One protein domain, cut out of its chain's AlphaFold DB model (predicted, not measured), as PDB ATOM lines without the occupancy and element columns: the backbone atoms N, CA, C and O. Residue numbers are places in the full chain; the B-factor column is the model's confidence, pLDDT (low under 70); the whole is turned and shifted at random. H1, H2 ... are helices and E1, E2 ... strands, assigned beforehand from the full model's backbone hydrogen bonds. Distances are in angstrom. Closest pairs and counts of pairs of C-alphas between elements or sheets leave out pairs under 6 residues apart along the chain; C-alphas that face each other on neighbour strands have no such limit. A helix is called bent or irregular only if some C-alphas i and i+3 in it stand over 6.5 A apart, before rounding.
ATOM      1  N   LYS A 628     102.827 148.347 111.966       74.25
ATOM      2  CA  LYS A 628     103.802 148.233 110.862       74.25
ATOM      3  C   LYS A 628     105.224 147.943 111.373       74.25
ATOM      4  O   LYS A 628     106.221 148.283 110.731       74.25
ATOM      5  N   LYS A 629     105.364 147.427 112.605       85.50
ATOM      6  CA  LYS A 629     106.672 147.155 113.223       85.50
ATOM      7  C   LYS A 629     107.206 145.797 112.779       85.50
ATOM      8  O   LYS A 629     106.718 144.750 113.174       85.50
ATOM      9  N   GLN A 630     108.286 145.850 112.014       88.38
ATOM     10  CA  GLN A 630     109.025 144.679 111.552       88.38
ATOM     11  C   GLN A 630     109.930 144.106 112.654       88.38
ATOM     12  O   GLN A 630     110.372 144.840 113.542       88.38
ATOM     13  N   PHE A 631     110.319 142.834 112.543       86.88
ATOM     14  CA  PHE A 631     111.264 142.194 113.469       86.88
ATOM     15  C   PHE A 631     112.623 142.907 113.561       86.88
ATOM     16  O   PHE A 631     113.205 142.956 114.642       86.88
ATOM     17  N   ASN A 632     113.092 143.585 112.509       88.88
ATOM     18  CA  ASN A 632     114.286 144.442 112.584       88.88
ATOM     19  C   ASN A 632     114.147 145.643 113.549       88.88
ATOM     20  O   ASN A 632     115.145 146.274 113.896       88.88
ATOM     21  N   LYS A 633     112.924 145.955 114.002       91.12
ATOM     22  CA  LYS A 633     112.608 146.967 115.020       91.12
ATOM     23  C   LYS A 633     112.380 146.369 116.410       91.12
ATOM     24  O   LYS A 633     111.977 147.121 117.298       91.12
ATOM     25  N   LEU A 634     112.680 145.084 116.635       90.56
ATOM     26  CA  LEU A 634     112.543 144.415 117.936       90.56
ATOM     27  C   LEU A 634     113.239 145.189 119.068       90.56
ATOM     28  O   LEU A 634     112.662 145.354 120.136       90.56
ATOM     29  N   GLU A 635     114.413 145.782 118.817       90.56
ATOM     30  CA  GLU A 635     115.052 146.690 119.781       90.56
ATOM     31  C   GLU A 635     114.120 147.834 120.220       90.56
ATOM     32  O   GLU A 635     113.968 148.086 121.413       90.56
ATOM     33  N   SER A 636     113.428 148.495 119.287       86.75
ATOM     34  CA  SER A 636     112.515 149.599 119.623       86.75
ATOM     35  C   SER A 636     111.286 149.167 120.434       86.75
ATOM     36  O   SER A 636     110.648 149.995 121.077       86.75
ATOM     37  N   ILE A 637     110.977 147.868 120.420       88.94
ATOM     38  CA  ILE A 637     109.891 147.247 121.181       88.94
ATOM     39  C   ILE A 637     110.369 146.822 122.577       88.94
ATOM     40  O   ILE A 637     109.589 146.902 123.527       88.94
ATOM     41  N   MET A 638     111.635 146.408 122.712       89.62
ATOM     42  CA  MET A 638     112.212 145.880 123.956       89.62
ATOM     43  C   MET A 638     112.943 146.919 124.821       89.62
ATOM     44  O   MET A 638     113.088 146.697 126.021       89.62
ATOM     45  N   TYR A 639     113.378 148.054 124.264       85.62
ATOM     46  CA  TYR A 639     113.982 149.151 125.034       85.62
ATOM     47  C   TYR A 639     112.987 150.268 125.354       85.62
ATOM     48  O   TYR A 639     112.009 150.494 124.640       85.62
ATOM     49  N   ARG A 640     113.278 151.022 126.419       77.31
ATOM     50  CA  ARG A 640     112.634 152.311 126.683       77.31
ATOM     51  C   ARG A 640     113.461 153.411 126.019       77.31
ATOM     52  O   ARG A 640     114.686 153.369 126.068       77.31
ATOM     53  N   TYR A 641     112.811 154.410 125.434       71.31
ATOM     54  CA  TYR A 641     113.490 155.601 124.926       71.31
ATOM     55  C   TYR A 641     113.050 156.803 125.754       71.31
ATOM     56  O   TYR A 641     111.872 157.151 125.768       71.31
ATOM     57  N   GLU A 642     113.995 157.439 126.444       71.56
ATOM     58  CA  GLU A 642     113.769 158.701 127.152       71.56
ATOM     59  C   GLU A 642     114.663 159.761 126.507       71.56
ATOM     60  O   GLU A 642     115.868 159.569 126.361       71.56
ATOM     61  N   TYR A 643     114.067 160.866 126.051       71.94
ATOM     62  CA  TYR A 643     114.766 161.959 125.353       71.94
ATOM     63  C   TYR A 643     115.587 161.536 124.114       71.94
ATOM     64  O   TYR A 643     116.538 162.215 123.731       71.94
ATOM     65  N   GLY A 644     115.212 160.425 123.469       70.69
ATOM     66  CA  GLY A 644     115.923 159.858 122.317       70.69
ATOM     67  C   GLY A 644     117.146 159.005 122.679       70.69
ATOM     68  O   GLY A 644     117.723 158.377 121.792       70.69
ATOM     69  N   GLU A 645     117.520 158.921 123.959       68.81
ATOM     70  CA  GLU A 645     118.526 157.975 124.437       68.81
ATOM     71  C   GLU A 645     117.877 156.619 124.761       68.81
ATOM     72  O   GLU A 645     116.741 156.531 125.235       68.81
ATOM     73  N   LYS A 646     118.609 155.542 124.460       72.69
ATOM     74  CA  LYS A 646     118.199 154.147 124.655       72.69
ATOM     75  C   LYS A 646     118.447 153.743 126.112       72.69
ATOM     76  O   LYS A 646     119.601 153.654 126.532       72.69
ATOM     77  N   TYR A 647     117.378 153.473 126.855       71.56
ATOM     78  CA  TYR A 647     117.410 153.009 128.241       71.56
ATOM     79  C   TYR A 647     116.998 151.532 128.348       71.56
ATOM     80  O   TYR A 647     115.984 151.086 127.805       71.56
ATOM     81  N   GLU A 648     117.812 150.773 129.080       70.31
ATOM     82  CA  GLU A 648     117.517 149.404 129.513       70.31
ATOM     83  C   GLU A 648     116.379 149.388 130.553       70.31
ATOM     84  O   GLU A 648     116.135 150.386 131.235       70.31
ATOM     85  N   GLY A 649     115.702 148.246 130.707       73.88
ATOM     86  CA  GLY A 649     114.689 148.052 131.750       73.88
ATOM     87  C   GLY A 649     113.242 148.367 131.358       73.88
ATOM     88  O   GLY A 649     112.475 148.776 132.227       73.88
ATOM     89  N   LYS A 650     112.833 148.168 130.095       86.25
ATOM     90  CA  LYS A 650     111.397 148.166 129.751       86.25
ATOM     91  C   LYS A 650     110.691 147.014 130.473       86.25
ATOM     92  O   LYS A 650     111.232 145.910 130.529       86.25
ATOM     93  N   ASP A 651     109.498 147.259 131.007       90.81
ATOM     94  CA  ASP A 651     108.681 146.220 131.633       90.81
ATOM     95  C   ASP A 651     108.151 145.241 130.571       90.81
ATOM     96  O   ASP A 651     107.494 145.647 129.608       90.81
ATOM     97  N   ILE A 652     108.431 143.946 130.754       90.94
ATOM     98  CA  ILE A 652     107.956 142.868 129.872       90.94
ATOM     99  C   ILE A 652     107.142 141.854 130.676       90.94
ATOM    100  O   ILE A 652     107.571 141.407 131.741       90.94
ATOM    101  N   THR A 653     105.978 141.462 130.150       92.81
ATOM    102  CA  THR A 653     105.101 140.439 130.750       92.81
ATOM    103  C   THR A 653     104.922 139.254 129.808       92.81
ATOM    104  O   THR A 653     104.691 139.435 128.616       92.81
ATOM    105  N   PHE A 654     105.031 138.040 130.347       93.62
ATOM    106  CA  PHE A 654     104.795 136.798 129.612       93.62
ATOM    107  C   PHE A 654     103.378 136.282 129.874       93.62
ATOM    108  O   PHE A 654     102.972 136.191 131.035       93.62
ATOM    109  N   ILE A 655     102.682 135.885 128.807       93.69
ATOM    110  CA  ILE A 655     101.398 135.180 128.847       93.69
ATOM    111  C   ILE A 655     101.603 133.812 128.187       93.69
ATOM    112  O   ILE A 655     101.918 133.730 127.000       93.69
ATOM    113  N   VAL A 656     101.484 132.739 128.970       94.12
ATOM    114  CA  VAL A 656     101.869 131.367 128.584       94.12
ATOM    115  C   VAL A 656     100.730 130.377 128.868       94.12
ATOM    116  O   VAL A 656      99.927 130.636 129.770       94.12
ATOM    117  N   PRO A 657     100.624 129.242 128.155       90.81
ATOM    118  CA  PRO A 657      99.476 128.350 128.295       90.81
ATOM    119  C   PRO A 657      99.554 127.557 129.605       90.81
ATOM    120  O   PRO A 657     100.648 127.216 130.067       90.81
ATOM    121  N   ARG A 658      98.412 127.205 130.221       84.81
ATOM    122  CA  ARG A 658      98.417 126.387 131.458       84.81
ATOM    123  C   ARG A 658      99.012 125.001 131.232       84.81
ATOM    124  O   ARG A 658      99.661 124.453 132.125       84.81
ATOM    125  N   THR A 659      98.755 124.420 130.066       86.94
ATOM    126  CA  THR A 659      99.248 123.103 129.660       86.94
ATOM    127  C   THR A 659     100.245 123.255 128.524       86.94
ATOM    128  O   THR A 659      99.868 123.336 127.360       86.94
ATOM    129  N   MET A 660     101.524 123.286 128.884       88.62
ATOM    130  CA  MET A 660     102.645 123.314 127.949       88.62
ATOM    131  C   MET A 660     102.986 121.907 127.436       88.62
ATOM    132  O   MET A 660     102.899 120.931 128.186       88.62
ATOM    133  N   ALA A 661     103.418 121.809 126.177       89.00
ATOM    134  CA  ALA A 661     104.009 120.589 125.627       89.00
ATOM    135  C   ALA A 661     105.378 120.277 126.267       89.00
ATOM    136  O   ALA A 661     106.048 121.163 126.808       89.00
ATOM    137  N   ASP A 662     105.819 119.016 126.182       90.19
ATOM    138  CA  ASP A 662     107.118 118.579 126.710       90.19
ATOM    139  C   ASP A 662     108.263 119.435 126.124       90.19
ATOM    140  O   ASP A 662     108.518 119.420 124.921       90.19
ATOM    141  N   GLY A 663     108.972 120.170 126.988       91.06
ATOM    142  CA  GLY A 663     110.098 121.040 126.620       91.06
ATOM    143  C   GLY A 663     109.758 122.523 126.417       91.06
ATOM    144  O   GLY A 663     110.673 123.342 126.468       91.06
ATOM    145  N   MET A 664     108.481 122.906 126.274       93.06
ATOM    146  CA  MET A 664     108.100 124.321 126.095       93.06
ATOM    147  C   MET A 664     108.504 125.187 127.300       93.06
ATOM    148  O   MET A 664     109.017 126.284 127.116       93.06
ATOM    149  N   GLU A 665     108.363 124.681 128.531       93.38
ATOM    150  CA  GLU A 665     108.786 125.395 129.749       93.38
ATOM    151  C   GLU A 665     110.303 125.694 129.755       93.38
ATOM    152  O   GLU A 665     110.718 126.785 130.141       93.38
ATOM    153  N   GLU A 666     111.134 124.763 129.266       94.81
ATOM    154  CA  GLU A 666     112.591 124.948 129.167       94.81
ATOM    155  C   GLU A 666     112.949 126.025 128.130       94.81
ATOM    156  O   GLU A 666     113.787 126.886 128.400       94.81
ATOM    157  N   GLU A 667     112.278 126.033 126.976       95.81
ATOM    158  CA  GLU A 667     112.527 127.024 125.921       95.81
ATOM    159  C   GLU A 667     111.897 128.403 126.222       95.81
ATOM    160  O   GLU A 667     112.432 129.418 125.778       95.81
ATOM    161  N   ILE A 668     110.854 128.490 127.057       94.19
ATOM    162  CA  ILE A 668     110.347 129.767 127.602       94.19
ATOM    163  C   ILE A 668     111.360 130.387 128.577       94.19
ATOM    164  O   ILE A 668     111.635 131.587 128.510       94.19
ATOM    165  N   GLU A 669     111.955 129.594 129.474       94.06
ATOM    166  CA  GLU A 669     113.016 130.083 130.366       94.06
ATOM    167  C   GLU A 669     114.303 130.428 129.593       94.06
ATOM    168  O   GLU A 669     114.992 131.399 129.925       94.06
ATOM    169  N   ASN A 670     114.597 129.703 128.508       94.69
ATOM    170  CA  ASN A 670     115.660 130.055 127.568       94.69
ATOM    171  C   ASN A 670     115.384 131.413 126.891       94.69
ATOM    172  O   ASN A 670     116.256 132.284 126.913       94.69
ATOM    173  N   LEU A 671     114.160 131.651 126.396       94.75
ATOM    174  CA  LEU A 671     113.751 132.940 125.823       94.75
ATOM    175  C   LEU A 671     113.938 134.080 126.828       94.75
ATOM    176  O   LEU A 671     114.591 135.076 126.519       94.75
ATOM    177  N   LYS A 672     113.438 133.924 128.062       93.88
ATOM    178  CA  LYS A 672     113.637 134.902 129.149       93.88
ATOM    179  C   LYS A 672     115.118 135.194 129.382       93.88
ATOM    180  O   LYS A 672     115.493 136.357 129.517       93.88
ATOM    181  N   SER A 673     115.970 134.170 129.404       93.88
ATOM    182  CA  SER A 673     117.423 134.315 129.572       93.88
ATOM    183  C   SER A 673     118.074 135.089 128.415       93.88
ATOM    184  O   SER A 673     118.880 135.991 128.654       93.88
ATOM    185  N   ILE A 674     117.689 134.798 127.168       93.94
ATOM    186  CA  ILE A 674     118.173 135.493 125.965       93.94
ATOM    187  C   ILE A 674     117.747 136.963 125.992       93.94
ATOM    188  O   ILE A 674     118.594 137.850 125.905       93.94
ATOM    189  N   LEU A 675     116.459 137.238 126.204       92.31
ATOM    190  CA  LEU A 675     115.933 138.601 126.287       92.31
ATOM    191  C   LEU A 675     116.553 139.394 127.454       92.31
ATOM    192  O   LEU A 675     116.901 140.560 127.272       92.31
ATOM    193  N   THR A 676     116.775 138.757 128.616       90.81
ATOM    194  CA  THR A 676     117.527 139.344 129.749       90.81
ATOM    195  C   THR A 676     118.916 139.806 129.310       90.81
ATOM    196  O   THR A 676     119.374 140.870 129.719       90.81
ATOM    197  N   ARG A 677     119.601 138.990 128.504       92.56
ATOM    198  CA  ARG A 677     120.999 139.187 128.114       92.56
ATOM    199  C   ARG A 677     121.176 140.216 126.996       92.56
ATOM    200  O   ARG A 677     122.142 140.969 127.050       92.56
ATOM    201  N   GLU A 678     120.278 140.241 126.012       89.56
ATOM    202  CA  GLU A 678     120.370 141.159 124.867       89.56
ATOM    203  C   GLU A 678     119.729 142.532 125.154       89.56
ATOM    204  O   GLU A 678     120.263 143.563 124.738       89.56
ATOM    205  N   PHE A 679     118.609 142.580 125.887       90.25
ATOM    206  CA  PHE A 679     117.805 143.804 126.036       90.25
ATOM    207  C   PHE A 679     117.737 144.370 127.469       90.25
ATOM    208  O   PHE A 679     117.222 145.473 127.657       90.25
ATOM    209  N   SER A 680     118.235 143.646 128.481       90.25
ATOM    210  CA  SER A 680     118.118 144.007 129.909       90.25
ATOM    211  C   SER A 680     116.713 144.493 130.358       90.25
ATOM    212  O   SER A 680     116.616 145.501 131.065       90.25
ATOM    213  N   PRO A 681     115.596 143.856 129.954       88.38
ATOM    214  CA  PRO A 681     114.254 144.263 130.360       88.38
ATOM    215  C   PRO A 681     114.000 144.007 131.849       88.38
ATOM    216  O   PRO A 681     114.648 143.180 132.496       88.38
ATOM    217  N   ASN A 682     113.004 144.704 132.391       85.19
ATOM    218  CA  ASN A 682     112.542 144.504 133.752       85.19
ATOM    219  C   ASN A 682     111.457 143.419 133.774       85.19
ATOM    220  O   ASN A 682     110.319 143.635 133.356       85.19
ATOM    221  N   TYR A 683     111.817 142.241 134.279       80.38
ATOM    222  CA  TYR A 683     110.855 141.189 134.594       80.38
ATOM    223  C   TYR A 683     110.442 141.261 136.052       80.38
ATOM    224  O   TYR A 683     111.277 141.409 136.947       80.38
ATOM    225  N   LYS A 684     109.169 140.974 136.303       69.50
ATOM    226  CA  LYS A 684     108.744 140.443 137.592       69.50
ATOM    227  C   LYS A 684     108.741 138.909 137.508       69.50
ATOM    228  O   LYS A 684     107.798 138.342 136.962       69.50
ATOM    229  N   PRO A 685     109.766 138.209 138.030       51.66
ATOM    230  CA  PRO A 685     109.929 136.763 137.827       51.66
ATOM    231  C   PRO A 685     108.862 135.888 138.508       51.66
ATOM    232  O   PRO A 685     108.856 134.680 138.299       51.66
ATOM    233  N   GLU A 686     107.969 136.472 139.313       55.22
ATOM    234  CA  GLU A 686     106.861 135.775 139.986       55.22
ATOM    235  C   GLU A 686     105.489 136.015 139.305       55.22
ATOM    236  O   GLU A 686     104.500 135.426 139.728       55.22
ATOM    237  N   GLU A 687     105.415 136.845 138.251       58.22
ATOM    238  CA  GLU A 687     104.164 137.285 137.592       58.22
ATOM    239  C   GLU A 687     104.092 136.855 136.107       58.22
ATOM    240  O   GLU A 687     103.810 137.655 135.216       58.22
ATOM    241  N   GLY A 688     104.369 135.580 135.818       63.50
ATOM    242  CA  GLY A 688     103.983 134.984 134.532       63.50
ATOM    243  C   GLY A 688     102.479 134.712 134.520       63.50
ATOM    244  O   GLY A 688     101.991 133.982 135.385       63.50
ATOM    245  N   PHE A 689     101.744 135.288 133.569       81.81
ATOM    246  CA  PHE A 689     100.298 135.097 133.474       81.81
ATOM    247  C   PHE A 689      99.980 133.792 132.741       81.81
ATOM    248  O   PHE A 689     100.593 133.457 131.727       81.81
ATOM    249  N   ILE A 690      99.012 133.051 133.278       84.75
ATOM    250  CA  ILE A 690      98.490 131.833 132.660       84.75
ATOM    251  C   ILE A 690      97.348 132.237 131.726       84.75
ATOM    252  O   ILE A 690      96.365 132.812 132.194       84.75
ATOM    253  N   GLY A 691      97.482 131.899 130.443       80.12
ATOM    254  CA  GLY A 691      96.565 132.267 129.364       80.12
ATOM    255  C   GLY A 691      95.096 131.967 129.647       80.12
ATOM    256  O   GLY A 691      94.250 132.803 129.371       80.12
ATOM    257  N   ASP A 692      94.791 130.828 130.282       81.38
ATOM    258  CA  ASP A 692      93.437 130.391 130.669       81.38
ATOM    259  C   ASP A 692      92.619 131.406 131.489       81.38
ATOM    260  O   ASP A 692      91.419 131.212 131.669       81.38
ATOM    261  N   ASN A 693      93.272 132.404 132.088       81.31
ATOM    262  CA  ASN A 693      92.618 133.434 132.887       81.31
ATOM    263  C   ASN A 693      92.546 134.787 132.157       81.31
ATOM    264  O   ASN A 693      92.029 135.732 132.739       81.31
ATOM    265  N   VAL A 694      93.126 134.914 130.958       85.94
ATOM    266  CA  VAL A 694      93.199 136.173 130.212       85.94
ATOM    267  C   VAL A 694      91.972 136.315 129.323       85.94
ATOM    268  O   VAL A 694      91.758 135.507 128.425       85.94
ATOM    269  N   VAL A 695      91.204 137.375 129.561       85.31
ATOM    270  CA  VAL A 695      90.068 137.799 128.736       85.31
ATOM    271  C   VAL A 695      90.278 139.230 128.266       85.31
ATOM    272  O   VAL A 695      90.982 140.020 128.905       85.31
ATOM    273  N   CYS A 696      89.677 139.580 127.133       83.19
ATOM    274  CA  CYS A 696      89.997 140.833 126.453       83.19
ATOM    275  C   CYS A 696      89.477 142.070 127.208       83.19
ATOM    276  O   CYS A 696      89.999 143.164 127.019       83.19
ATOM    277  N   ASN A 697      88.507 141.887 128.110       81.25
ATOM    278  CA  ASN A 697      87.764 142.958 128.770       81.25
ATOM    279  C   ASN A 697      87.982 143.086 130.294       81.25
ATOM    280  O   ASN A 697      87.305 143.904 130.915       81.25
ATOM    281  N   ASP A 698      88.886 142.319 130.921       82.19
ATOM    282  CA  ASP A 698      89.130 142.440 132.373       82.19
ATOM    283  C   ASP A 698      89.816 143.788 132.700       82.19
ATOM    284  O   ASP A 698      90.951 144.033 132.264       82.19
ATOM    285  N   PRO A 699      89.200 144.661 133.526       76.56
ATOM    286  CA  PRO A 699      89.833 145.895 133.987       76.56
ATOM    287  C   PRO A 699      91.126 145.660 134.787       76.56
ATOM    288  O   PRO A 699      91.973 146.553 134.875       76.56
ATOM    289  N   GLY A 700      91.297 144.466 135.362       80.44
ATOM    290  CA  GLY A 700      92.544 143.997 135.955       80.44
ATOM    291  C   GLY A 700      93.681 143.979 134.937       80.44
ATOM    292  O   GLY A 700      94.701 144.628 135.173       80.44
ATOM    293  N   PHE A 701      93.485 143.348 133.775       81.12
ATOM    294  CA  PHE A 701      94.491 143.291 132.706       81.12
ATOM    295  C   PHE A 701      94.766 144.653 132.067       81.12
ATOM    296  O   PHE A 701      95.928 144.948 131.795       81.12
ATOM    297  N   LEU A 702      93.769 145.539 131.951       78.44
ATOM    298  CA  LEU A 702      94.021 146.942 131.583       78.44
ATOM    299  C   LEU A 702      95.010 147.623 132.549       78.44
ATOM    300  O   LEU A 702      95.824 148.441 132.129       78.44
ATOM    301  N   SER A 703      94.991 147.288 133.843       81.88
ATOM    302  CA  SER A 703      95.961 147.825 134.810       81.88
ATOM    303  C   SER A 703      97.293 147.062 134.844       81.88
ATOM    304  O   SER A 703      98.345 147.676 135.034       81.88
ATOM    305  N   ASP A 704      97.267 145.744 134.632       84.88
ATOM    306  CA  ASP A 704      98.441 144.874 134.720       84.88
ATOM    307  C   ASP A 704      99.266 144.826 133.426       84.88
ATOM    308  O   ASP A 704     100.453 144.509 133.493       84.88
ATOM    309  N   PHE A 705      98.707 145.157 132.259       88.69
ATOM    310  CA  PHE A 705      99.413 145.130 130.969       88.69
ATOM    311  C   PHE A 705      99.721 146.521 130.392       88.69
ATOM    312  O   PHE A 705     100.578 146.627 129.514       88.69
ATOM    313  N   ASN A 706      99.107 147.590 130.907       87.44
ATOM    314  CA  ASN A 706      99.378 148.959 130.462       87.44
ATOM    315  C   ASN A 706     100.834 149.388 130.702       87.44
ATOM    316  O   ASN A 706     101.381 149.251 131.800       87.44
ATOM    317  N   GLY A 707     101.461 149.921 129.653       86.81
ATOM    318  CA  GLY A 707     102.835 150.412 129.663       86.81
ATOM    319  C   GLY A 707     103.887 149.337 129.383       86.81
ATOM    320  O   GLY A 707     105.083 149.650 129.397       86.81
ATOM    321  N   LYS A 708     103.477 148.084 129.148       91.62
ATOM    322  CA  LYS A 708     104.370 146.922 129.053       91.62
ATOM    323  C   LYS A 708     104.428 146.355 127.639       91.62
ATOM    324  O   LYS A 708     103.449 146.394 126.903       91.62
ATOM    325  N   THR A 709     105.564 145.761 127.280       93.12
ATOM    326  CA  THR A 709     105.618 144.856 126.119       93.12
ATOM    327  C   THR A 709     105.136 143.472 126.547       93.12
ATOM    328  O   THR A 709     105.564 142.957 127.585       93.12
ATOM    329  N   LEU A 710     104.267 142.853 125.752       94.06
ATOM    330  CA  LEU A 710     103.788 141.494 126.006       94.06
ATOM    331  C   LEU A 710     104.603 140.465 125.216       94.06
ATOM    332  O   LEU A 710     105.068 140.741 124.114       94.06
ATOM    333  N   VAL A 711     104.759 139.265 125.772       94.69
ATOM    334  CA  VAL A 711     105.243 138.077 125.056       94.69
ATOM    335  C   VAL A 711     104.214 136.972 125.262       94.69
ATOM    336  O   VAL A 711     104.091 136.436 126.363       94.69
ATOM    337  N   VAL A 712     103.444 136.676 124.220       94.69
ATOM    338  CA  VAL A 712     102.320 135.731 124.241       94.69
ATOM    339  C   VAL A 712     102.746 134.474 123.495       94.69
ATOM    340  O   VAL A 712     103.253 134.570 122.382       94.69
ATOM    341  N   ILE A 713     102.616 133.303 124.118       94.75
ATOM    342  CA  ILE A 713     103.109 132.022 123.580       94.75
ATOM    343  C   ILE A 713     102.008 130.968 123.729       94.75
ATOM    344  O   ILE A 713     101.343 130.949 124.764       94.75
ATOM    345  N   GLY A 714     101.815 130.099 122.738       92.44
ATOM    346  CA  GLY A 714     100.768 129.064 122.717       92.44
ATOM    347  C   GLY A 714      99.987 129.106 121.406       92.44
ATOM    348  O   GLY A 714     100.544 129.543 120.407       92.44
ATOM    349  N   ASN A 715      98.719 128.707 121.421       89.31
ATOM    350  CA  ASN A 715      97.749 128.912 120.339       89.31
ATOM    351  C   ASN A 715      96.357 129.244 120.913       89.31
ATOM    352  O   ASN A 715      96.193 129.290 122.136       89.31
ATOM    353  N   GLU A 716      95.339 129.450 120.068       85.56
ATOM    354  CA  GLU A 716      93.973 129.743 120.544       85.56
ATOM    355  C   GLU A 716      93.395 128.660 121.469       85.56
ATOM    356  O   GLU A 716      92.666 128.984 122.407       85.56
ATOM    357  N   GLU A 717      93.740 127.385 121.253       85.56
ATOM    358  CA  GLU A 717      93.214 126.276 122.060       85.56
ATOM    359  C   GLU A 717      93.764 126.242 123.494       85.56
ATOM    360  O   GLU A 717      93.066 125.793 124.408       85.56
ATOM    361  N   ASN A 718      95.007 126.687 123.717       87.50
ATOM    362  CA  ASN A 718      95.670 126.581 125.025       87.50
ATOM    363  C   ASN A 718      96.054 127.917 125.679       87.50
ATOM    364  O   ASN A 718      96.469 127.923 126.844       87.50
ATOM    365  N   ASN A 719      95.903 129.035 124.971       90.88
ATOM    366  CA  ASN A 719      96.120 130.377 125.484       90.88
ATOM    367  C   ASN A 719      95.045 131.346 124.934       90.88
ATOM    368  O   ASN A 719      95.274 132.015 123.926       90.88
ATOM    369  N   PRO A 720      93.891 131.480 125.619       87.56
ATOM    370  CA  PRO A 720      92.803 132.389 125.237       87.56
ATOM    371  C   PRO A 720      93.200 133.842 124.940       87.56
ATOM    372  O   PRO A 720      92.508 134.508 124.175       87.56
ATOM    373  N   ALA A 721      94.343 134.325 125.447       89.12
ATOM    374  CA  ALA A 721      94.864 135.650 125.109       89.12
ATOM    375  C   ALA A 721      95.045 135.870 123.595       89.12
ATOM    376  O   ALA A 721      94.977 137.013 123.152       89.12
ATOM    377  N   PHE A 722      95.239 134.808 122.799       87.75
ATOM    378  CA  PHE A 722      95.300 134.891 121.334       87.75
ATOM    379  C   PHE A 722      94.018 135.446 120.704       87.75
ATOM    380  O   PHE A 722      94.111 136.206 119.742       87.75
ATOM    381  N   LYS A 723      92.838 135.156 121.275       84.12
ATOM    382  CA  LYS A 723      91.559 135.701 120.785       84.12
ATOM    383  C   LYS A 723      91.532 137.233 120.829       84.12
ATOM    384  O   LYS A 723      90.903 137.858 119.984       84.12
ATOM    385  N   CYS A 724      92.272 137.847 121.754       84.12
ATOM    386  CA  CYS A 724      92.357 139.301 121.900       84.12
ATOM    387  C   CYS A 724      93.261 139.993 120.859       84.12
ATOM    388  O   CYS A 724      93.369 141.217 120.882       84.12
ATOM    389  N   PHE A 725      93.902 139.246 119.950       83.62
ATOM    390  CA  PHE A 725      94.711 139.779 118.847       83.62
ATOM    391  C   PHE A 725      93.970 139.591 117.514       83.62
ATOM    392  O   PHE A 725      94.284 138.641 116.795       83.62
ATOM    393  N   PRO A 726      92.991 140.452 117.164       65.94
ATOM    394  CA  PRO A 726      91.986 140.199 116.121       65.94
ATOM    395  C   PRO A 726      92.526 139.686 114.780       65.94
ATOM    396  O   PRO A 726      91.919 138.780 114.212       65.94
ATOM    397  N   PHE A 727      93.683 140.167 114.317       66.44
ATOM    398  CA  PHE A 727      94.291 139.770 113.037       66.44
ATOM    399  C   PHE A 727      95.010 138.411 113.031       66.44
ATOM    400  O   PHE A 727      95.325 137.896 111.960       66.44
ATOM    401  N   LEU A 728      95.278 137.819 114.196       69.06
ATOM    402  CA  LEU A 728      96.004 136.553 114.310       69.06
ATOM    403  C   LEU A 728      95.041 135.385 114.513       69.06
ATOM    404  O   LEU A 728      94.802 134.998 115.658       69.06
ATOM    405  N   SER A 729      94.502 134.820 113.428       55.97
ATOM    406  CA  SER A 729      93.847 133.505 113.465       55.97
ATOM    407  C   SER A 729      94.903 132.446 113.788       55.97
ATOM    408  O   SER A 729      95.583 131.931 112.902       55.97
ATOM    409  N   ALA A 730      95.098 132.172 115.072       55.50
ATOM    410  CA  ALA A 730      96.143 131.301 115.582       55.50
ATOM    411  C   ALA A 730      95.603 129.871 115.669       55.50
ATOM    412  O   ALA A 730      95.449 129.288 116.749       55.50
ATOM    413  N   THR A 731      95.291 129.330 114.486       54.50
ATOM    414  CA  THR A 731      94.878 127.938 114.323       54.50
ATOM    415  C   THR A 731      96.037 127.002 114.688       54.50
ATOM    416  O   THR A 731      97.204 127.410 114.694       54.50
ATOM    417  N   GLU A 732      95.730 125.745 115.028       52.81
ATOM    418  CA  GLU A 732      96.742 124.761 115.452       52.81
ATOM    419  C   GLU A 732      97.845 124.500 114.411       52.81
ATOM    420  O   GLU A 732      98.924 124.042 114.783       52.81
ATOM    421  N   ASP A 733      97.584 124.781 113.130       56.22
ATOM    422  CA  ASP A 733      98.479 124.461 112.013       56.22
ATOM    423  C   ASP A 733      99.508 125.580 111.698       56.22
ATOM    424  O   ASP A 733     100.432 125.359 110.910       56.22
ATOM    425  N   ASP A 734      99.387 126.767 112.312       70.38
ATOM    426  CA  ASP A 734     100.123 127.987 111.929       70.38
ATOM    427  C   ASP A 734     101.315 128.323 112.854       70.38
ATOM    428  O   ASP A 734     101.321 129.355 113.531       70.38
ATOM    429  N   ASP A 735     102.360 127.487 112.864       85.69
ATOM    430  CA  ASP A 735     103.609 127.756 113.602       85.69
ATOM    431  C   ASP A 735     104.285 129.068 113.131       85.69
ATOM    432  O   ASP A 735     104.946 129.128 112.087       85.69
ATOM    433  N   ALA A 736     104.145 130.147 113.906       90.00
ATOM    434  CA  ALA A 736     104.536 131.498 113.503       90.00
ATOM    435  C   ALA A 736     104.857 132.425 114.690       90.00
ATOM    436  O   ALA A 736     104.462 132.192 115.829       90.00
ATOM    437  N   ALA A 737     105.570 133.518 114.424       90.31
ATOM    438  CA  ALA A 737     105.783 134.610 115.369       90.31
ATOM    439  C   ALA A 737     105.467 135.957 114.716       90.31
ATOM    440  O   ALA A 737     105.911 136.223 113.603       90.31
ATOM    441  N   PHE A 738     104.765 136.826 115.432       90.19
ATOM    442  CA  PHE A 738     104.308 138.134 114.971       90.19
ATOM    443  C   PHE A 738     104.676 139.220 115.977       90.19
ATOM    444  O   PHE A 738     104.828 138.960 117.175       90.19
ATOM    445  N   ILE A 739     104.797 140.450 115.493       90.00
ATOM    446  CA  ILE A 739     104.735 141.644 116.329       90.00
ATOM    447  C   ILE A 739     103.347 142.244 116.142       90.00
ATOM    448  O   ILE A 739     102.963 142.520 115.013       90.00
ATOM    449  N   GLU A 740     102.637 142.482 117.241       89.44
ATOM    450  CA  GLU A 740     101.303 143.094 117.265       89.44
ATOM    451  C   GLU A 740     101.249 144.315 118.188       89.44
ATOM    452  O   GLU A 740     102.194 144.579 118.935       89.44
ATOM    453  N   VAL A 741     100.158 145.082 118.151       88.31
ATOM    454  CA  VAL A 741      99.854 146.085 119.191       88.31
ATOM    455  C   VAL A 741      99.382 145.370 120.466       88.31
ATOM    456  O   VAL A 741      98.773 144.307 120.400       88.31
ATOM    457  N   ASN A 742      99.679 145.922 121.644       89.94
ATOM    458  CA  ASN A 742      99.128 145.450 122.916       89.94
ATOM    459  C   ASN A 742      97.638 145.856 123.014       89.94
ATOM    460  O   ASN A 742      97.364 147.048 123.187       89.94
ATOM    461  N   PRO A 743      96.669 144.919 122.947       84.69
ATOM    462  CA  PRO A 743      95.248 145.268 122.861       84.69
ATOM    463  C   PRO A 743      94.698 145.873 124.162       84.69
ATOM    464  O   PRO A 743      93.651 146.510 124.141       84.69
ATOM    465  N   TRP A 744      95.415 145.737 125.285       85.50
ATOM    466  CA  TRP A 744      95.030 146.316 126.577       85.50
ATOM    467  C   TRP A 744      95.577 147.733 126.824       85.50
ATOM    468  O   TRP A 744      95.255 148.321 127.857       85.50
ATOM    469  N   ASP A 745      96.409 148.297 125.932       85.44
ATOM    470  CA  ASP A 745      96.888 149.685 126.080       85.44
ATOM    471  C   ASP A 745      96.999 150.528 124.798       85.44
ATOM    472  O   ASP A 745      97.132 151.747 124.909       85.44
ATOM    473  N   GLY A 746      96.934 149.923 123.605       82.06
ATOM    474  CA  GLY A 746      96.946 150.635 122.319       82.06
ATOM    475  C   GLY A 746      98.203 151.479 122.043       82.06
ATOM    476  O   GLY A 746      98.196 152.353 121.179       82.06
ATOM    477  N   MET A 747      99.283 151.285 122.807       82.56
ATOM    478  CA  MET A 747     100.493 152.120 122.742       82.56
ATOM    479  C   MET A 747     101.788 151.307 122.757       82.56
ATOM    480  O   MET A 747     102.804 151.741 122.207       82.56
ATOM    481  N   ASN A 748     101.781 150.141 123.396       89.88
ATOM    482  CA  ASN A 748     102.880 149.188 123.378       89.88
ATOM    483  C   ASN A 748     102.605 148.051 122.392       89.88
ATOM    484  O   ASN A 748     101.607 148.031 121.678       89.88
ATOM    485  N   TYR A 749     103.541 147.109 122.335       92.56
ATOM    486  CA  TYR A 749     103.523 146.005 121.388       92.56
ATOM    487  C   TYR A 749     103.516 144.665 122.119       92.56
ATOM    488  O   TYR A 749     104.032 144.542 123.235       92.56
ATOM    489  N   ALA A 750     102.973 143.654 121.459       93.06
ATOM    490  CA  ALA A 750     103.093 142.258 121.824       93.06
ATOM    491  C   ALA A 750     104.021 141.539 120.838       93.06
ATOM    492  O   ALA A 750     104.063 141.859 119.654       93.06
ATOM    493  N   ILE A 751     104.751 140.546 121.329       94.31
ATOM    494  CA  ILE A 751     105.407 139.525 120.515       94.31
ATOM    495  C   ILE A 751     104.569 138.268 120.693       94.31
ATOM    496  O   ILE A 751     104.537 137.704 121.787       94.31
ATOM    497  N   VAL A 752     103.858 137.866 119.647       93.62
ATOM    498  CA  VAL A 752     102.901 136.759 119.686       93.62
ATOM    499  C   VAL A 752     103.501 135.576 118.937       93.62
ATOM    500  O   VAL A 752     103.704 135.650 117.731       93.62
ATOM    501  N   VAL A 753     103.831 134.501 119.648       94.06
ATOM    502  CA  VAL A 753     104.445 133.284 119.102       94.06
ATOM    503  C   VAL A 753     103.394 132.176 119.098       94.06
ATOM    504  O   VAL A 753     103.213 131.496 120.112       94.06
ATOM    505  N   ASN A 754     102.691 132.028 117.971       92.12
ATOM    506  CA  ASN A 754     101.754 130.934 117.744       92.12
ATOM    507  C   ASN A 754     102.539 129.630 117.560       92.12
ATOM    508  O   ASN A 754     103.122 129.410 116.503       92.12
ATOM    509  N   THR A 755     102.620 128.801 118.598       90.94
ATOM    510  CA  THR A 755     103.159 127.438 118.504       90.94
ATOM    511  C   THR A 755     102.886 126.626 119.766       90.94
ATOM    512  O   THR A 755     102.969 127.127 120.893       90.94
ATOM    513  N   ASN A 756     102.682 125.324 119.565       90.25
ATOM    514  CA  ASN A 756     102.685 124.313 120.621       90.25
ATOM    515  C   ASN A 756     103.943 123.420 120.604       90.25
ATOM    516  O   ASN A 756     104.065 122.525 121.445       90.25
ATOM    517  N   ASP A 757     104.903 123.664 119.702       91.25
ATOM    518  CA  ASP A 757     106.152 122.906 119.590       91.25
ATOM    519  C   ASP A 757     107.343 123.660 120.215       91.25
ATOM    520  O   ASP A 757     107.786 124.713 119.751       91.25
ATOM    521  N   ALA A 758     107.952 123.045 121.234       92.94
ATOM    522  CA  ALA A 758     109.174 123.532 121.873       92.94
ATOM    523  C   ALA A 758     110.312 123.810 120.876       92.94
ATOM    524  O   ALA A 758     111.122 124.709 121.092       92.94
ATOM    525  N   ASN A 759     110.386 123.069 119.768       89.44
ATOM    526  CA  ASN A 759     111.429 123.253 118.762       89.44
ATOM    527  C   ASN A 759     111.209 124.499 117.882       89.44
ATOM    528  O   ASN A 759     112.190 125.074 117.410       89.44
ATOM    529  N   VAL A 760     109.962 124.945 117.700       88.94
ATOM    530  CA  VAL A 760     109.635 126.210 117.018       88.94
ATOM    531  C   VAL A 760     110.029 127.379 117.908       88.94
ATOM    532  O   VAL A 760     110.777 128.258 117.478       88.94
ATOM    533  N   LEU A 761     109.640 127.334 119.187       93.50
ATOM    534  CA  LEU A 761     110.065 128.335 120.164       93.50
ATOM    535  C   LEU A 761     111.597 128.378 120.295       93.50
ATOM    536  O   LEU A 761     112.185 129.454 120.346       93.50
ATOM    537  N   LYS A 762     112.269 127.223 120.247       92.69
ATOM    538  CA  LYS A 762     113.733 127.138 120.174       92.69
ATOM    539  C   LYS A 762     114.315 127.787 118.914       92.69
ATOM    540  O   LYS A 762     115.348 128.451 118.991       92.69
ATOM    541  N   ALA A 763     113.688 127.608 117.753       88.19
ATOM    542  CA  ALA A 763     114.116 128.283 116.532       88.19
ATOM    543  C   ALA A 763     113.967 129.809 116.676       88.19
ATOM    544  O   ALA A 763     114.904 130.544 116.367       88.19
ATOM    545  N   PHE A 764     112.855 130.287 117.239       93.12
ATOM    546  CA  PHE A 764     112.659 131.703 117.562       93.12
ATOM    547  C   PHE A 764     113.701 132.231 118.569       93.12
ATOM    548  O   PHE A 764     114.294 133.290 118.348       93.12
ATOM    549  N   ASN A 765     114.028 131.450 119.604       94.25
ATOM    550  CA  ASN A 765     115.115 131.737 120.543       94.25
ATOM    551  C   ASN A 765     116.448 131.947 119.813       94.25
ATOM    552  O   ASN A 765     117.141 132.929 120.074       94.25
ATOM    553  N   GLU A 766     116.792 131.082 118.854       90.12
ATOM    554  CA  GLU A 766     118.011 131.228 118.051       90.12
ATOM    555  C   GLU A 766     118.001 132.465 117.130       90.12
ATOM    556  O   GLU A 766     119.067 133.042 116.906       90.12
ATOM    557  N   ILE A 767     116.840 132.911 116.624       89.56
ATOM    558  CA  ILE A 767     116.722 134.163 115.845       89.56
ATOM    559  C   ILE A 767     117.126 135.369 116.697       89.56
ATOM    560  O   ILE A 767     117.825 136.265 116.211       89.56
ATOM    561  N   ILE A 768     116.703 135.390 117.962       92.25
ATOM    562  CA  ILE A 768     116.997 136.486 118.889       92.25
ATOM    563  C   ILE A 768     118.435 136.385 119.409       92.25
ATOM    564  O   ILE A 768     119.198 137.338 119.263       92.25
ATOM    565  N   ASP A 769     118.841 135.218 119.921       93.00
ATOM    566  CA  ASP A 769     120.176 134.935 120.480       93.00
ATOM    567  C   ASP A 769     121.321 135.277 119.513       93.00
ATOM    568  O   ASP A 769     122.375 135.760 119.928       93.00
ATOM    569  N   LYS A 770     121.100 135.062 118.209       89.62
ATOM    570  CA  LYS A 770     122.084 135.302 117.143       89.62
ATOM    571  C   LYS A 770     121.893 136.642 116.427       89.62
ATOM    572  O   LYS A 770     122.575 136.898 115.436       89.62
ATOM    573  N   ASN A 771     120.992 137.497 116.920       90.62
ATOM    574  CA  ASN A 771     120.641 138.796 116.342       90.62
ATOM    575  C   ASN A 771     120.180 138.732 114.864       90.62
ATOM    576  O   ASN A 771     120.302 139.701 114.113       90.62
ATOM    577  N   TYR A 772     119.611 137.602 114.428       87.12
ATOM    578  CA  TYR A 772     119.090 137.441 113.067       87.12
ATOM    579  C   TYR A 772     117.840 138.290 112.803       87.12
ATOM    580  O   TYR A 772     117.613 138.678 111.655       87.12
ATOM    581  N   TYR A 773     117.083 138.649 113.849       88.75
ATOM    582  CA  TYR A 773     115.925 139.548 113.751       88.75
ATOM    583  C   TYR A 773     116.256 140.889 113.078       88.75
ATOM    584  O   TYR A 773     115.412 141.426 112.369       88.75
ATOM    585  N   LEU A 774     117.491 141.397 113.211       86.62
ATOM    586  CA  LEU A 774     117.940 142.649 112.584       86.62
ATOM    587  C   LEU A 774     117.810 142.646 111.050       86.62
ATOM    588  O   LEU A 774     117.693 143.709 110.445       86.62
ATOM    589  N   ASN A 775     117.801 141.465 110.425       80.81
ATOM    590  CA  ASN A 775     117.646 141.307 108.978       80.81
ATOM    591  C   ASN A 775     116.199 140.991 108.555       80.81
ATOM    592  O   ASN A 775     115.892 141.042 107.367       80.81
ATOM    593  N   LEU A 776     115.300 140.681 109.497       78.56
ATOM    594  CA  LEU A 776     113.905 140.348 109.210       78.56
ATOM    595  C   LEU A 776     113.086 141.636 109.022       78.56
ATOM    596  O   LEU A 776     112.683 142.292 109.983       78.56
ATOM    597  N   LYS A 777     112.847 142.012 107.761       82.38
ATOM    598  CA  LYS A 777     112.014 143.168 107.372       82.38
ATOM    599  C   LYS A 777     110.503 142.869 107.346       82.38
ATOM    600  O   LYS A 777     109.754 143.595 106.707       82.38
ATOM    601  N   SER A 778     110.049 141.828 108.035       78.38
ATOM    602  CA  SER A 778     108.646 141.410 108.075       78.38
ATOM    603  C   SER A 778     108.014 141.635 109.451       78.38
ATOM    604  O   SER A 778     108.713 141.642 110.465       78.38
ATOM    605  N   GLU A 779     106.694 141.824 109.473       77.56
ATOM    606  CA  GLU A 779     105.849 141.902 110.683       77.56
ATOM    607  C   GLU A 779     105.650 140.512 111.325       77.56
ATOM    608  O   GLU A 779     105.608 140.383 112.546       77.56
ATOM    609  N   GLY A 780     105.609 139.465 110.489       83.19
ATOM    610  CA  GLY A 780     105.538 138.053 110.878       83.19
ATOM    611  C   GLY A 780     106.755 137.231 110.430       83.19
ATOM    612  O   GLY A 780     107.483 137.615 109.510       83.19
ATOM    613  N   ALA A 781     106.965 136.082 111.067       83.12
ATOM    614  CA  ALA A 781     107.961 135.070 110.729       83.12
ATOM    615  C   ALA A 781     107.336 133.672 110.875       83.12
ATOM    616  O   ALA A 781     106.951 133.282 111.973       83.12
ATOM    617  N   TYR A 782     107.244 132.922 109.776       82.44
ATOM    618  CA  TYR A 782     106.596 131.603 109.736       82.44
ATOM    619  C   TYR A 782     107.623 130.474 109.828       82.44
ATOM    620  O   TYR A 782     108.676 130.558 109.188       82.44
ATOM    621  N   PHE A 783     107.316 129.414 110.579       79.81
ATOM    622  CA  PHE A 783     108.213 128.289 110.837       79.81
ATOM    623  C   PHE A 783     107.713 127.008 110.171       79.81
ATOM    624  O   PHE A 783     106.682 126.456 110.524       79.81
ATOM    625  N   PHE A 784     108.493 126.475 109.230       70.81
ATOM    626  CA  PHE A 784     108.130 125.250 108.511       70.81
ATOM    627  C   PHE A 784     108.944 124.046 108.996       70.81
ATOM    628  O   PHE A 784     110.179 124.078 108.974       70.81
ATOM    629  N   HIS A 785     108.266 122.947 109.353       59.97
ATOM    630  CA  HIS A 785     108.904 121.663 109.665       59.97
ATOM    631  C   HIS A 785     109.577 121.035 108.427       59.97
ATOM    632  O   HIS A 785     108.903 120.593 107.492       59.97
ATOM    633  N   VAL A 786     110.906 120.866 108.438       45.31
ATOM    634  CA  VAL A 786     111.640 120.229 107.323       45.31
ATOM    635  C   VAL A 786     112.000 118.766 107.608       45.31
ATOM    636  O   VAL A 786     113.160 118.366 107.675       45.31
ATOM    637  N   GLY A 787     110.970 117.918 107.665       34.62
ATOM    638  CA  GLY A 787     111.105 116.466 107.492       34.62
ATOM    639  C   GLY A 787     111.459 115.638 108.741       34.62
ATOM    640  O   GLY A 787     112.193 116.027 109.642       34.62
ATOM    641  N   THR A 788     110.963 114.401 108.766       29.70
ATOM    642  CA  THR A 788     110.798 113.568 109.977       29.70
ATOM    643  C   THR A 788     112.068 112.909 110.550       29.70
ATOM    644  O   THR A 788     111.969 111.929 111.294       29.70
ATOM    645  N   ARG A 789     113.277 113.383 110.206       32.19
ATOM    646  CA  ARG A 789     114.554 112.807 110.702       32.19
ATOM    647  C   ARG A 789     115.676 113.796 111.016       32.19
ATOM    648  O   ARG A 789     116.663 113.378 111.619       32.19
ATOM    649  N   VAL A 790     115.542 115.065 110.645       34.62
ATOM    650  CA  VAL A 790     116.451 116.141 111.057       34.62
ATOM    651  C   VAL A 790     115.552 117.290 111.486       34.62
ATOM    652  O   VAL A 790     114.877 117.864 110.644       34.62
ATOM    653  N   ALA A 791     115.498 117.581 112.788       37.03
ATOM    654  CA  ALA A 791     114.662 118.647 113.338       37.03
ATOM    655  C   ALA A 791     115.263 120.023 112.992       37.03
ATOM    656  O   ALA A 791     115.989 120.628 113.783       37.03
ATOM    657  N   GLY A 792     115.029 120.454 111.755       44.34
ATOM    658  CA  GLY A 792     115.353 121.778 111.247       44.34
ATOM    659  C   GLY A 792     114.073 122.533 110.914       44.34
ATOM    660  O   GLY A 792     113.166 121.974 110.293       44.34
ATOM    661  N   TYR A 793     114.036 123.798 111.317       46.66
ATOM    662  CA  TYR A 793     112.943 124.723 111.037       46.66
ATOM    663  C   TYR A 793     113.458 125.777 110.068       46.66
ATOM    664  O   TYR A 793     114.597 126.240 110.185       46.66
ATOM    665  N   ILE A 794     112.631 126.144 109.096       46.03
ATOM    666  CA  ILE A 794     112.899 127.303 108.247       46.03
ATOM    667  C   ILE A 794     112.018 128.434 108.739       46.03
ATOM    668  O   ILE A 794     110.800 128.307 108.681       46.03
ATOM    669  N   ALA A 795     112.648 129.513 109.196       42.03
ATOM    670  CA  ALA A 795     111.978 130.772 109.463       42.03
ATOM    671  C   ALA A 795     111.947 131.590 108.164       42.03
ATOM    672  O   ALA A 795     112.997 132.000 107.654       42.03
ATOM    673  N   LEU A 796     110.748 131.802 107.622       46.56
ATOM    674  CA  LEU A 796     110.512 132.730 106.522       46.56
ATOM    675  C   LEU A 796     109.995 134.049 107.091       46.56
ATOM    676  O   LEU A 796     108.840 134.146 107.505       46.56
ATOM    677  N   GLY A 797     110.850 135.071 107.075       42.91
ATOM    678  CA  GLY A 797     110.374 136.447 107.003       42.91
ATOM    679  C   GLY A 797     110.215 136.825 105.534       42.91
ATOM    680  O   GLY A 797     111.036 136.422 104.704       42.91
ATOM    681  N   PHE A 798     109.186 137.594 105.186       38.00
ATOM    682  CA  PHE A 798     109.037 138.113 103.826       38.00
ATOM    683  C   PHE A 798     110.302 138.909 103.432       38.00
ATOM    684  O   PHE A 798     110.636 139.921 104.048       38.00
ATOM    685  N   GLY A 799     111.056 138.374 102.463       38.16
ATOM    686  CA  GLY A 799     112.359 138.884 102.012       38.16
ATOM    687  C   GLY A 799     113.618 138.156 102.527       38.16
ATOM    688  O   GLY A 799     114.686 138.369 101.956       38.16
ATOM    689  N   VAL A 800     113.556 137.287 103.551       38.81
ATOM    690  CA  VAL A 800     114.736 136.543 104.061       38.81
ATOM    691  C   VAL A 800     114.376 135.124 104.527       38.81
ATOM    692  O   VAL A 800     113.580 134.932 105.442       38.81
ATOM    693  N   THR A 801     115.041 134.118 103.946       38.09
ATOM    694  CA  THR A 801     114.968 132.710 104.383       38.09
ATOM    695  C   THR A 801     116.102 132.381 105.357       38.09
ATOM    696  O   THR A 801     117.272 132.506 104.997       38.09
ATOM    697  N   LEU A 802     115.777 131.900 106.561       42.94
ATOM    698  CA  LEU A 802     116.750 131.404 107.543       42.94
ATOM    699  C   LEU A 802     116.477 129.933 107.874       42.94
ATOM    700  O   LEU A 802     115.383 129.586 108.311       42.94
ATOM    701  N   ILE A 803     117.482 129.068 107.709       39.62
ATOM    702  CA  ILE A 803     117.417 127.661 108.140       39.62
ATOM    703  C   ILE A 803     118.081 127.542 109.513       39.62
ATOM    704  O   ILE A 803     119.253 127.889 109.665       39.62
ATOM    705  N   LEU A 804     117.346 127.037 110.505       38.88
ATOM    706  CA  LEU A 804     117.810 126.878 111.882       38.88
ATOM    707  C   LEU A 804     117.771 125.399 112.277       38.88
ATOM    708  O   LEU A 804     116.726 124.746 112.266       38.88
ATOM    709  N   ALA A 805     118.945 124.855 112.598       36.53
ATOM    710  CA  ALA A 805     119.129 123.448 112.930       36.53
ATOM    711  C   ALA A 805     119.192 123.259 114.454       36.53
ATOM    712  O   ALA A 805     120.231 123.510 115.071       36.53
ATOM    713  N   GLY A 806     118.104 122.754 115.047       35.31
ATOM    714  CA  GLY A 806     117.954 122.542 116.491       35.31
ATOM    715  C   GLY A 806     118.826 121.406 117.040       35.31
ATOM    716  O   GLY A 806     118.329 120.365 117.470       35.31
ATOM    717  N   SER A 807     120.150 121.574 117.035       35.81
ATOM    718  CA  SER A 807     121.087 120.510 117.405       35.81
ATOM    719  C   SER A 807     121.202 120.308 118.925       35.81
ATOM    720  O   SER A 807     121.690 121.151 119.676       35.81
TER     721      SER A 807
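Overview. This is residues 628 to 807 of the 1133 residues of an uncharacterized protein of Candidatus Woesearchaeota archaeon (UniProt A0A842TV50). A twisted sheet of seven strands curls round H5, which lies side by side with H2; H1 is on the same face. The sheet's E7 E8 E9 end is a run of antiparallel strands, while the small hairpin E1 and E2 lies far from the middle. The 180 printed residues hold six named helices and nine named strands, in the order H1 E1 E2 E3 H2 H3 E4 H4 E5 E6 H5 H6 E7 E8 E9. The sheet, in the order E3 E4 E6 E5 E7 E8 E9, is mixed, as is the class, helices and strands. The whole is compact, with a radius of gyration of the C-alphas of 15.4 A and spans of 46 by 37 by 29 A.

Arrangement. E3, residues 652 to 656, is an edge strand, parallel to E4, residues 709 to 714, with N 655 and O 711 2.9 A apart. E4 is parallel to E6, residues 749 to 754, with N 712 and O 751 at 2.9 A. E6 forms a hairpin with E5, residues 736 to 741, with N 738 and O 752 at 2.8 A. E5 is antiparallel to E7, residues 780 to 785, with N 737 and O 781 at 2.8 A. E7, E8, residues 792 to 797, and E9, residues 800 to 805, form a meander, each strand the antiparallel neighbour of the one before, with N 782 and O 796 at 3.0 A and N 795 and O 802 at 2.9 A. H2, residues 664 to 679, touches H5, residues 758 to 769, at a shallow tilt of 8 degrees, the same way; their closest C-alphas, Met 664 and Ala 758, are 4.4 A apart. H1, residues 631 to 638, is 8.9 A in height over the sheet; with H2 and H5 on the same face, this makes two layers, helices over one face of a sheet. H1 touches H6, residues 772 to 775, their closest C-alphas, Asn 632 and Leu 774, being 4.1 A apart. E3, H2, H3, residues 699 to 705, and E4 form a strand-helix-strand unit, two parallel neighbour strands with helices between, its crossover left-handed; E6, H5, H6 and E7 form a split one, with E5 between its strands, also left-handed. H3 is not on the sheet, and H4, residues 720 to 724, only grazes it with residues 720 to 722. Every O i to N i+4 pair is within hydrogen-bond range in H2, H3 and H5; H1 has 2 of 4, H4 has 0 of 1 but 2 of 2 O i to N i+3 pairs, and H6 is too short for an O i to N i+4 pair.

Along the chain. H2 measures 21.8 A from first to last C-alpha, E4 16.9 A, E7 16.8 A and H5 15.9 A. H1 begins with C-alpha 631 at (111.264, 142.194, 113.469) and is irregular, with C-alphas 632 and 635 7.6 A apart. E1, residues 640 to 642, and E2, residues 645 to 647, form a hairpin, with N 647 and O 640 at 2.8 A. E9 ends with C-alpha 805 at (119.129, 123.448, 112.930).

Size, cuts and confidence. The two C-alphas farthest apart, those of Tyr 643 and Arg 789, are 51.3 A apart. The printed part has no cut; the links H2 to H3 and H4 to E5 are long. The mean pLDDT of the printed part is 79.0, and it is under 70 at residue 645 and residues 684 to 688, 726 to 733 and 785 to 807.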